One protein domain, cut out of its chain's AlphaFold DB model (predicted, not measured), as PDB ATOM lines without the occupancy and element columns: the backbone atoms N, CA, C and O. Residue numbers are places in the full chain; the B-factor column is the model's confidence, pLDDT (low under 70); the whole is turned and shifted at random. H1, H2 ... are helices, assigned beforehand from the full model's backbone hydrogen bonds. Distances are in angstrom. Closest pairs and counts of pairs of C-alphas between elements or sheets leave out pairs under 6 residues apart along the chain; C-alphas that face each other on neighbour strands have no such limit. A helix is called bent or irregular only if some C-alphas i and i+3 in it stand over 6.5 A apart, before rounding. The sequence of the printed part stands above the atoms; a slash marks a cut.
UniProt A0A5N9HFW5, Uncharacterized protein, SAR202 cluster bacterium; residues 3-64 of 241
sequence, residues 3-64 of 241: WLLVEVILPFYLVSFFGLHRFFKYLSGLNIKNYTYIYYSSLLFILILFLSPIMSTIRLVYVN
ATOM      1  N   TRP A   3     -33.574   4.948  -7.845       51.47
ATOM      2  CA  TRP A   3     -33.833   4.322  -6.543       51.47
ATOM      3  C   TRP A   3     -34.465   2.927  -6.631       51.47
ATOM      4  O   TRP A   3     -34.283   2.132  -5.717       51.47
ATOM      5  N   LEU A   4     -35.116   2.581  -7.748       49.19
ATOM      6  CA  LEU A   4     -35.598   1.215  -7.993       49.19
ATOM      7  C   LEU A   4     -34.449   0.217  -8.223       49.19
ATOM      8  O   LEU A   4     -34.608  -0.967  -7.955       49.19
ATOM      9  N   LEU A   5     -33.286   0.674  -8.701       52.25
ATOM     10  CA  LEU A   5     -32.145  -0.208  -8.972       52.25
ATOM     11  C   LEU A   5     -31.354  -0.543  -7.705       52.25
ATOM     12  O   LEU A   5     -30.860  -1.659  -7.577       52.25
ATOM     13  N   VAL A   6     -31.251   0.394  -6.758       58.62
ATOM     14  CA  VAL A   6     -30.494   0.171  -5.514       58.62
ATOM     15  C   VAL A   6     -31.102  -0.977  -4.712       58.62
ATOM     16  O   VAL A   6     -30.370  -1.862  -4.275       58.62
ATOM     17  N   GLU A   7     -32.429  -1.026  -4.587       62.81
ATOM     18  CA  GLU A   7     -33.099  -2.094  -3.838       62.81
ATOM     19  C   GLU A   7     -33.019  -3.455  -4.536       62.81
ATOM     20  O   GLU A   7     -32.822  -4.475  -3.877       62.81
ATOM     21  N   VAL A   8     -33.103  -3.483  -5.869       75.06
ATOM     22  CA  VAL A   8     -33.064  -4.740  -6.632       75.06
ATOM     23  C   VAL A   8     -31.655  -5.333  -6.678       75.06
ATOM     24  O   VAL A   8     -31.516  -6.551  -6.628       75.06
ATOM     25  N   ILE A   9     -30.602  -4.509  -6.750       76.88
ATOM     26  CA  ILE A   9     -29.222  -4.993  -6.942       76.88
ATOM     27  C   ILE A   9     -28.523  -5.290  -5.601       76.88
ATOM     28  O   ILE A   9     -27.650  -6.158  -5.541       76.88
ATOM     29  N   LEU A  10     -28.933  -4.651  -4.498       76.12
ATOM     30  CA  LEU A  10     -28.371  -4.881  -3.160       76.12
ATOM     31  C   LEU A  10     -28.268  -6.367  -2.747       76.12
ATOM     32  O   LEU A  10     -27.178  -6.775  -2.334       76.12
ATOM     33  N   PRO A  11     -29.315  -7.212  -2.872       84.94
ATOM     34  CA  PRO A  11     -29.189  -8.631  -2.539       84.94
ATOM     35  C   PRO A  11     -28.140  -9.347  -3.403       84.94
ATOM     36  O   PRO A  11     -27.407 -10.193  -2.891       84.94
ATOM     37  N   PHE A  12     -27.989  -8.977  -4.679       83.81
ATOM     38  CA  PHE A  12     -26.966  -9.554  -5.555       83.81
ATOM     39  C   PHE A  12     -25.552  -9.130  -5.154       83.81
ATOM     40  O   PHE A  12     -24.640  -9.957  -5.215       83.81
ATOM     41  N   TYR A  13     -25.355  -7.893  -4.683       81.88
ATOM     42  CA  TYR A  13     -24.069  -7.470  -4.121       81.88
ATOM     43  C   TYR A  13     -23.709  -8.273  -2.873       81.88
ATOM     44  O   TYR A  13     -22.581  -8.753  -2.764       81.88
ATOM     45  N   LEU A  14     -24.667  -8.483  -1.964       82.81
ATOM     46  CA  LEU A  14     -24.449  -9.280  -0.755       82.81
ATOM     47  C   LEU A  14     -24.096 -10.732  -1.100       82.81
ATOM     48  O   LEU A  14     -23.092 -11.251  -0.613       82.81
ATOM     49  N   VAL A  15     -24.865 -11.373  -1.984       89.00
ATOM     50  CA  VAL A  15     -24.589 -12.745  -2.442       89.00
ATOM     51  C   VAL A  15     -23.222 -12.835  -3.124       89.00
ATOM     52  O   VAL A  15     -22.458 -13.755  -2.830       89.00
ATOM     53  N   SER A  16     -22.873 -11.862  -3.968       86.25
ATOM     54  CA  SER A  16     -21.567 -11.808  -4.638       86.25
ATOM     55  C   SER A  16     -20.427 -11.665  -3.634       86.25
ATOM     56  O   SER A  16     -19.432 -12.377  -3.738       86.25
ATOM     57  N   PHE A  17     -20.578 -10.810  -2.619       85.38
ATOM     58  CA  PHE A  17     -19.586 -10.634  -1.560       85.38
ATOM     59  C   PHE A  17     -19.381 -11.920  -0.745       85.38
ATOM     60  O   PHE A  17     -18.244 -12.360  -0.561       85.38
ATOM     61  N   PHE A  18     -20.464 -12.575  -0.312       88.38
ATOM     62  CA  PHE A  18     -20.380 -13.855   0.400       88.38
ATOM     63  C   PHE A  18     -19.769 -14.965  -0.465       88.38
ATOM     64  O   PHE A  18     -18.955 -15.754   0.027       88.38
ATOM     65  N   GLY A  19     -20.136 -15.016  -1.747       89.38
ATOM     66  CA  GLY A  19     -19.579 -15.949  -2.724       89.38
ATOM     67  C   GLY A  19     -18.077 -15.749  -2.912       89.38
ATOM     68  O   GLY A  19     -17.311 -16.700  -2.768       89.38
ATOM     69  N   LEU A  20     -17.644 -14.504  -3.135       87.88
ATOM     70  CA  LEU A  20     -16.234 -14.133  -3.268       87.88
ATOM     71  C   LEU A  20     -15.440 -14.461  -2.002       87.88
ATOM     72  O   LEU A  20     -14.373 -15.064  -2.091       87.88
ATOM     73  N   HIS A  21     -15.968 -14.146  -0.816       87.31
ATOM     74  CA  HIS A  21     -15.310 -14.480   0.448       87.31
ATOM     75  C   HIS A  21     -15.090 -15.994   0.597       87.31
ATOM     76  O   HIS A  21     -13.984 -16.438   0.914       87.31
ATOM     77  N   ARG A  22     -16.123 -16.805   0.331       89.38
ATOM     78  CA  ARG A  22     -16.009 -18.273   0.365       89.38
ATOM     79  C   ARG A  22     -15.036 -18.801  -0.682       89.38
ATOM     80  O   ARG A  22     -14.265 -19.705  -0.372       89.38
ATOM     81  N   PHE A  23     -15.048 -18.231  -1.883       88.44
ATOM     82  CA  PHE A  23     -14.141 -18.598  -2.966       88.44
ATOM     83  C   PHE A  23     -12.677 -18.337  -2.596       88.44
ATOM     84  O   PHE A  23     -11.855 -19.244  -2.706       88.44
ATOM     85  N   PHE A  24     -12.351 -17.157  -2.061       87.56
ATOM     86  CA  PHE A  24     -10.994 -16.868  -1.588       87.56
ATOM     87  C   PHE A  24     -10.589 -17.763  -0.416       87.56
ATOM     88  O   PHE A  24      -9.477 -18.284  -0.407       87.56
ATOM     89  N   LYS A  25     -11.499 -18.042   0.527       86.75
ATOM     90  CA  LYS A  25     -11.230 -18.998   1.613       86.75
ATOM     91  C   LYS A  25     -10.917 -20.400   1.078       86.75
ATOM     92  O   LYS A  25      -9.978 -21.032   1.552       86.75
ATOM     93  N   TYR A  26     -11.657 -20.872   0.079       88.69
ATOM     94  CA  TYR A  26     -11.379 -22.147  -0.582       88.69
ATOM     95  C   TYR A  26     -10.012 -22.141  -1.282       88.69
ATOM     96  O   TYR A  26      -9.203 -23.034  -1.043       88.69
ATOM     97  N   LEU A  27      -9.717 -21.100  -2.066       86.25
ATOM     98  CA  LEU A  27      -8.420 -20.934  -2.728       86.25
ATOM     99  C   LEU A  27      -7.255 -20.878  -1.735       86.25
ATOM    100  O   LEU A  27      -6.197 -21.416  -2.037       86.25
ATOM    101  N   SER A  28      -7.445 -20.284  -0.552       84.00
ATOM    102  CA  SER A  28      -6.414 -20.241   0.494       84.00
ATOM    103  C   SER A  28      -6.064 -21.623   1.055       84.00
ATOM    104  O   SER A  28      -4.954 -21.825   1.538       84.00
ATOM    105  N   GLY A  29      -7.001 -22.579   0.985       83.38
ATOM    106  CA  GLY A  29      -6.783 -23.971   1.381       83.38
ATOM    107  C   GLY A  29      -6.122 -24.822   0.293       83.38
ATOM    108  O   GLY A  29      -5.589 -25.890   0.590       83.38
ATOM    109  N   LEU A  30      -6.125 -24.358  -0.958       83.06
ATOM    110  CA  LEU A  30      -5.335 -24.948  -2.030       83.06
ATOM    111  C   LEU A  30      -3.919 -24.375  -1.920       83.06
ATOM    112  O   LEU A  30      -3.746 -23.165  -1.826       83.06
ATOM    113  N   ASN A  31      -2.894 -25.228  -1.920       82.62
ATOM    114  CA  ASN A  31      -1.495 -24.842  -1.699       82.62
ATOM    115  C   ASN A  31      -0.891 -24.118  -2.931       82.62
ATOM    116  O   ASN A  31       0.084 -24.560  -3.541       82.62
ATOM    117  N   ILE A  32      -1.543 -23.036  -3.361       83.75
ATOM    118  CA  ILE A  32      -1.252 -22.256  -4.558       83.75
ATOM    119  C   ILE A  32      -0.094 -21.311  -4.241       83.75
ATOM    120  O   ILE A  32      -0.209 -20.404  -3.411       83.75
ATOM    121  N   LYS A  33       1.027 -21.481  -4.951       81.94
ATOM    122  CA  LYS A  33       2.116 -20.496  -4.929       81.94
ATOM    123  C   LYS A  33       1.560 -19.143  -5.383       81.94
ATOM    124  O   LYS A  33       0.887 -19.074  -6.406       81.94
ATOM    125  N   ASN A  34       1.864 -18.077  -4.644       85.25
ATOM    126  CA  ASN A  34       1.436 -16.696  -4.916       85.25
ATOM    127  C   ASN A  34      -0.036 -16.352  -4.599       85.25
ATOM    128  O   ASN A  34      -0.510 -15.311  -5.058       85.25
ATOM    129  N   TYR A  35      -0.746 -17.141  -3.778       85.94
ATOM    130  CA  TYR A  35      -2.130 -16.841  -3.350       85.94
ATOM    131  C   TYR A  35      -2.329 -15.386  -2.880       85.94
ATOM    132  O   TYR A  35      -3.280 -14.722  -3.292       85.94
ATOM    133  N   THR A  36      -1.398 -14.854  -2.085       86.25
ATOM    134  CA  THR A  36      -1.452 -13.479  -1.569       86.25
ATOM    135  C   THR A  36      -1.517 -12.430  -2.686       86.25
ATOM    136  O   THR A  36      -2.298 -11.486  -2.594       86.25
ATOM    137  N   TYR A  37      -0.752 -12.608  -3.769       89.19
ATOM    138  CA  TYR A  37      -0.775 -11.691  -4.913       89.19
ATOM    139  C   TYR A  37      -2.101 -11.763  -5.673       89.19
ATOM    140  O   TYR A  37      -2.647 -10.724  -6.034       89.19
ATOM    141  N   ILE A  38      -2.639 -12.973  -5.866       87.25
ATOM    142  CA  ILE A  38      -3.938 -13.202  -6.524       87.25
ATOM    143  C   ILE A  38      -5.071 -12.555  -5.720       87.25
ATOM    144  O   ILE A  38      -5.972 -11.937  -6.287       87.25
ATOM    145  N   TYR A  39      -5.027 -12.675  -4.395       87.31
ATOM    146  CA  TYR A  39      -6.018 -12.082  -3.505       87.31
ATOM    147  C   TYR A  39      -6.034 -10.551  -3.614       87.31
ATOM    148  O   TYR A  39      -7.081  -9.961  -3.883       87.31
ATOM    149  N   TYR A  40      -4.874  -9.900  -3.470       89.81
ATOM    150  CA  TYR A  40      -4.794  -8.438  -3.535       89.81
ATOM    151  C   TYR A  40      -5.092  -7.880  -4.931       89.81
ATOM    152  O   TYR A  40      -5.764  -6.854  -5.031       89.81
ATOM    153  N   SER A  41      -4.659  -8.547  -6.007       90.50
ATOM    154  CA  SER A  41      -5.000  -8.120  -7.371       90.50
ATOM    155  C   SER A  41      -6.503  -8.216  -7.636       90.50
ATOM    156  O   SER A  41      -7.085  -7.309  -8.230       90.50
ATOM    157  N   SER A  42      -7.154  -9.263  -7.129       88.06
ATOM    158  CA  SER A  42      -8.602  -9.425  -7.250       88.06
ATOM    159  C   SER A  42      -9.368  -8.378  -6.442       88.06
ATOM    160  O   SER A  42     -10.339  -7.819  -6.944       88.06
ATOM    161  N   LEU A  43      -8.926  -8.066  -5.217       88.25
ATOM    162  CA  LEU A  43      -9.515  -6.985  -4.422       88.25
ATOM    163  C   LEU A  43      -9.403  -5.632  -5.127       88.25
ATOM    164  O   LEU A  43     -10.380  -4.887  -5.169       88.25
ATOM    165  N   LEU A  44      -8.239  -5.331  -5.708       90.81
ATOM    166  CA  LEU A  44      -8.041  -4.111  -6.486       90.81
ATOM    167  C   LEU A  44      -8.985  -4.064  -7.693       90.81
ATOM    168  O   LEU A  44      -9.622  -3.042  -7.938       90.81
ATOM    169  N   PHE A  45      -9.121  -5.175  -8.419       87.94
ATOM    170  CA  PHE A  45     -10.032  -5.270  -9.556       87.94
ATOM    171  C   PHE A  45     -11.497  -5.054  -9.146       87.94
ATOM    172  O   PHE A  45     -12.203  -4.267  -9.776       87.94
ATOM    173  N   ILE A  46     -11.942  -5.674  -8.048       86.38
ATOM    174  CA  ILE A  46     -13.292  -5.481  -7.494       86.38
ATOM    175  C   ILE A  46     -13.514  -4.018  -7.093       86.38
ATOM    176  O   ILE A  46     -14.569  -3.460  -7.385       86.38
ATOM    177  N   LEU A  47     -12.524  -3.379  -6.463       86.69
ATOM    178  CA  LEU A  47     -12.607  -1.968  -6.087       86.69
ATOM    179  C   LEU A  47     -12.773  -1.064  -7.316       86.69
ATOM    180  O   LEU A  47     -13.620  -0.174  -7.307       86.69
ATOM    181  N   ILE A  48     -12.019  -1.314  -8.390       88.50
ATOM    182  CA  ILE A  48     -12.146  -0.568  -9.653       88.50
ATOM    183  C   ILE A  48     -13.550  -0.744 -10.246       88.50
ATOM    184  O   ILE A  48     -14.189   0.242 -10.622       88.50
ATOM    185  N   LEU A  49     -14.060  -1.979 -10.283       84.94
ATOM    186  CA  LEU A  49     -15.414  -2.265 -10.762       84.94
ATOM    187  C   LEU A  49     -16.490  -1.586  -9.912       84.94
ATOM    188  O   LEU A  49     -17.493  -1.143 -10.463       84.94
ATOM    189  N   PHE A  50     -16.288  -1.478  -8.599       82.19
ATOM    190  CA  PHE A  50     -17.215  -0.801  -7.692       82.19
ATOM    191  C   PHE A  50     -17.200   0.726  -7.859       82.19
ATOM    192  O   PHE A  50     -18.250   1.365  -7.830       82.19
ATOM    193  N   LEU A  51     -16.026   1.325  -8.076       85.69
ATOM    194  CA  LEU A  51     -15.889   2.774  -8.256       85.69
ATOM    195  C   LEU A  51     -16.398   3.262  -9.621       85.69
ATOM    196  O   LEU A  51     -16.916   4.374  -9.718       85.69
ATOM    197  N   SER A  52     -16.297   2.442 -10.669       82.81
ATOM    198  CA  SER A  52     -16.746   2.779 -12.030       82.81
ATOM    199  C   SER A  52     -18.214   3.263 -12.138       82.81
ATOM    200  O   SER A  52     -18.447   4.347 -12.693       82.81
ATOM    201  N   PRO A  53     -19.229   2.556 -11.592       81.56
ATOM    202  CA  PRO A  53     -20.618   3.015 -11.631       81.56
ATOM    203  C   PRO A  53     -20.862   4.246 -10.752       81.56
ATOM    204  O   PRO A  53     -21.677   5.091 -11.121       81.56
ATOM    205  N   ILE A  54     -20.143   4.396  -9.634       84.19
ATOM    206  CA  ILE A  54     -20.224   5.597  -8.785       84.19
ATOM    207  C   ILE A  54     -19.755   6.816  -9.580       84.19
ATOM    208  O   ILE A  54     -20.478   7.805  -9.674       84.19
ATOM    209  N   MET A  55     -18.592   6.719 -10.226       84.56
ATOM    210  CA  MET A  55     -18.064   7.784 -11.082       84.56
ATOM    211  C   MET A  55     -19.002   8.097 -12.250       84.56
ATOM    212  O   MET A  55     -19.252   9.265 -12.544       84.56
ATOM    213  N   SER A  56     -19.568   7.067 -12.883       83.69
ATOM    214  CA  SER A  56     -20.545   7.241 -13.965       83.69
ATOM    215  C   SER A  56     -21.813   7.953 -13.479       83.69
ATOM    216  O   SER A  56     -22.319   8.836 -14.162       83.69
ATOM    217  N   THR A  57     -22.287   7.631 -12.272       84.75
ATOM    218  CA  THR A  57     -23.454   8.282 -11.658       84.75
ATOM    219  C   THR A  57     -23.166   9.742 -11.330       84.75
ATOM    220  O   THR A  57     -23.977  10.607 -11.644       84.75
ATOM    221  N   ILE A  58     -22.002  10.039 -10.745       86.56
ATOM    222  CA  ILE A  58     -21.591  11.417 -10.448       86.56
ATOM    223  C   ILE A  58     -21.523  12.235 -11.742       86.56
ATOM    224  O   ILE A  58     -22.068  13.335 -11.793       86.56
ATOM    225  N   ARG A  59     -20.915  11.690 -12.805       84.69
ATOM    226  CA  ARG A  59     -20.842  12.358 -14.111       84.69
ATOM    227  C   ARG A  59     -22.233  12.624 -14.687       84.69
ATOM    228  O   ARG A  59     -22.508  13.757 -15.072       84.69
ATOM    229  N   LEU A  60     -23.109  11.622 -14.698       83.75
ATOM    230  CA  LEU A  60     -24.471  11.757 -15.220       83.75
ATOM    231  C   LEU A  60     -25.288  12.804 -14.453       83.75
ATOM    232  O   LEU A  60     -26.027  13.562 -15.066       83.75
ATOM    233  N   VAL A  61     -25.194  12.829 -13.123       85.19
ATOM    234  CA  VAL A  61     -26.043  13.696 -12.293       85.19
ATOM    235  C   VAL A  61     -25.511  15.126 -12.228       85.19
ATOM    236  O   VAL A  61     -26.302  16.060 -12.276       85.19
ATOM    237  N   TYR A  62     -24.193  15.303 -12.108       84.88
ATOM    238  CA  TYR A  62     -23.601  16.604 -11.776       84.88
ATOM    239  C   TYR A  62     -22.812  17.254 -12.909       84.88
ATOM    240  O   TYR A  62     -22.655  18.468 -12.898       84.88
ATOM    241  N   VAL A  63     -22.281  16.476 -13.857       84.69
ATOM    242  CA  VAL A  63     -21.426  17.016 -14.929       84.69
ATOM    243  C   VAL A  63     -22.230  17.202 -16.209       84.69
ATOM    244  O   VAL A  63     -22.252  18.295 -16.760       84.69
ATOM    245  N   ASN A  64     -22.926  16.153 -16.651       82.00
ATOM    246  CA  ASN A  64     -23.659  16.127 -17.916       82.00
ATOM    247  C   ASN A  64     -25.139  15.740 -17.711       82.00
ATOM    248  O   ASN A  64     -25.609  14.772 -18.319       82.00
TER     249      ASN A  64
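What this domain is: This is residues 3 to 64 of the 241 residues of an uncharacterized protein of SAR202 cluster bacterium (UniProt A0A5N9HFW5). Two long helices, H2 and H1, make an open helical hairpin, a narrow and thin V, joined by a tight link and meeting near that link while their far ends stand free. The printed part has 62 residues, with two named helices in the order H1, H2 and no named strand; its class is all helix. It is only just loose, close to extended, with a radius of gyration of the C-alphas of 15.6 A and spans of 49 by 23 by 6 A.

How they stand to each other: Start with H2, residues 35 to 63, and compare H1, residues 3 to 29: they form a hairpin, running opposite ways at a shallow tilt of 12 degrees. They only just touch, with 3 pairs of C-alphas within 8 A, through residues 35 to 39 of H2 and 24 to 28 of H1 alone; the closest C-alphas, of Ser 28 and Tyr 35, are 6.7 A apart. O i to N i+4 pairs are within hydrogen-bond range in 23 of 25 cases in H2 and 19 of 23 in H1.

Where its parts are: Find C-alpha 35 at (-2.130, -16.841, -3.350); from there H2 runs 40.7 A to C-alpha 63 at (-21.426, 17.016, -14.929). H1 runs 39.9 A from C-alpha 3 at (-33.833, 4.322, -6.543), with a kink of 33 degrees near residue 10; it is only just irregular, C-alphas 8 and 11 being 6.8 A apart.

The domain as a whole: The C-alphas farthest apart, of Asn 31 and Asn 64, are 49.3 A apart. The printed part has no cut, and residues 3 to 7 are under pLDDT 70.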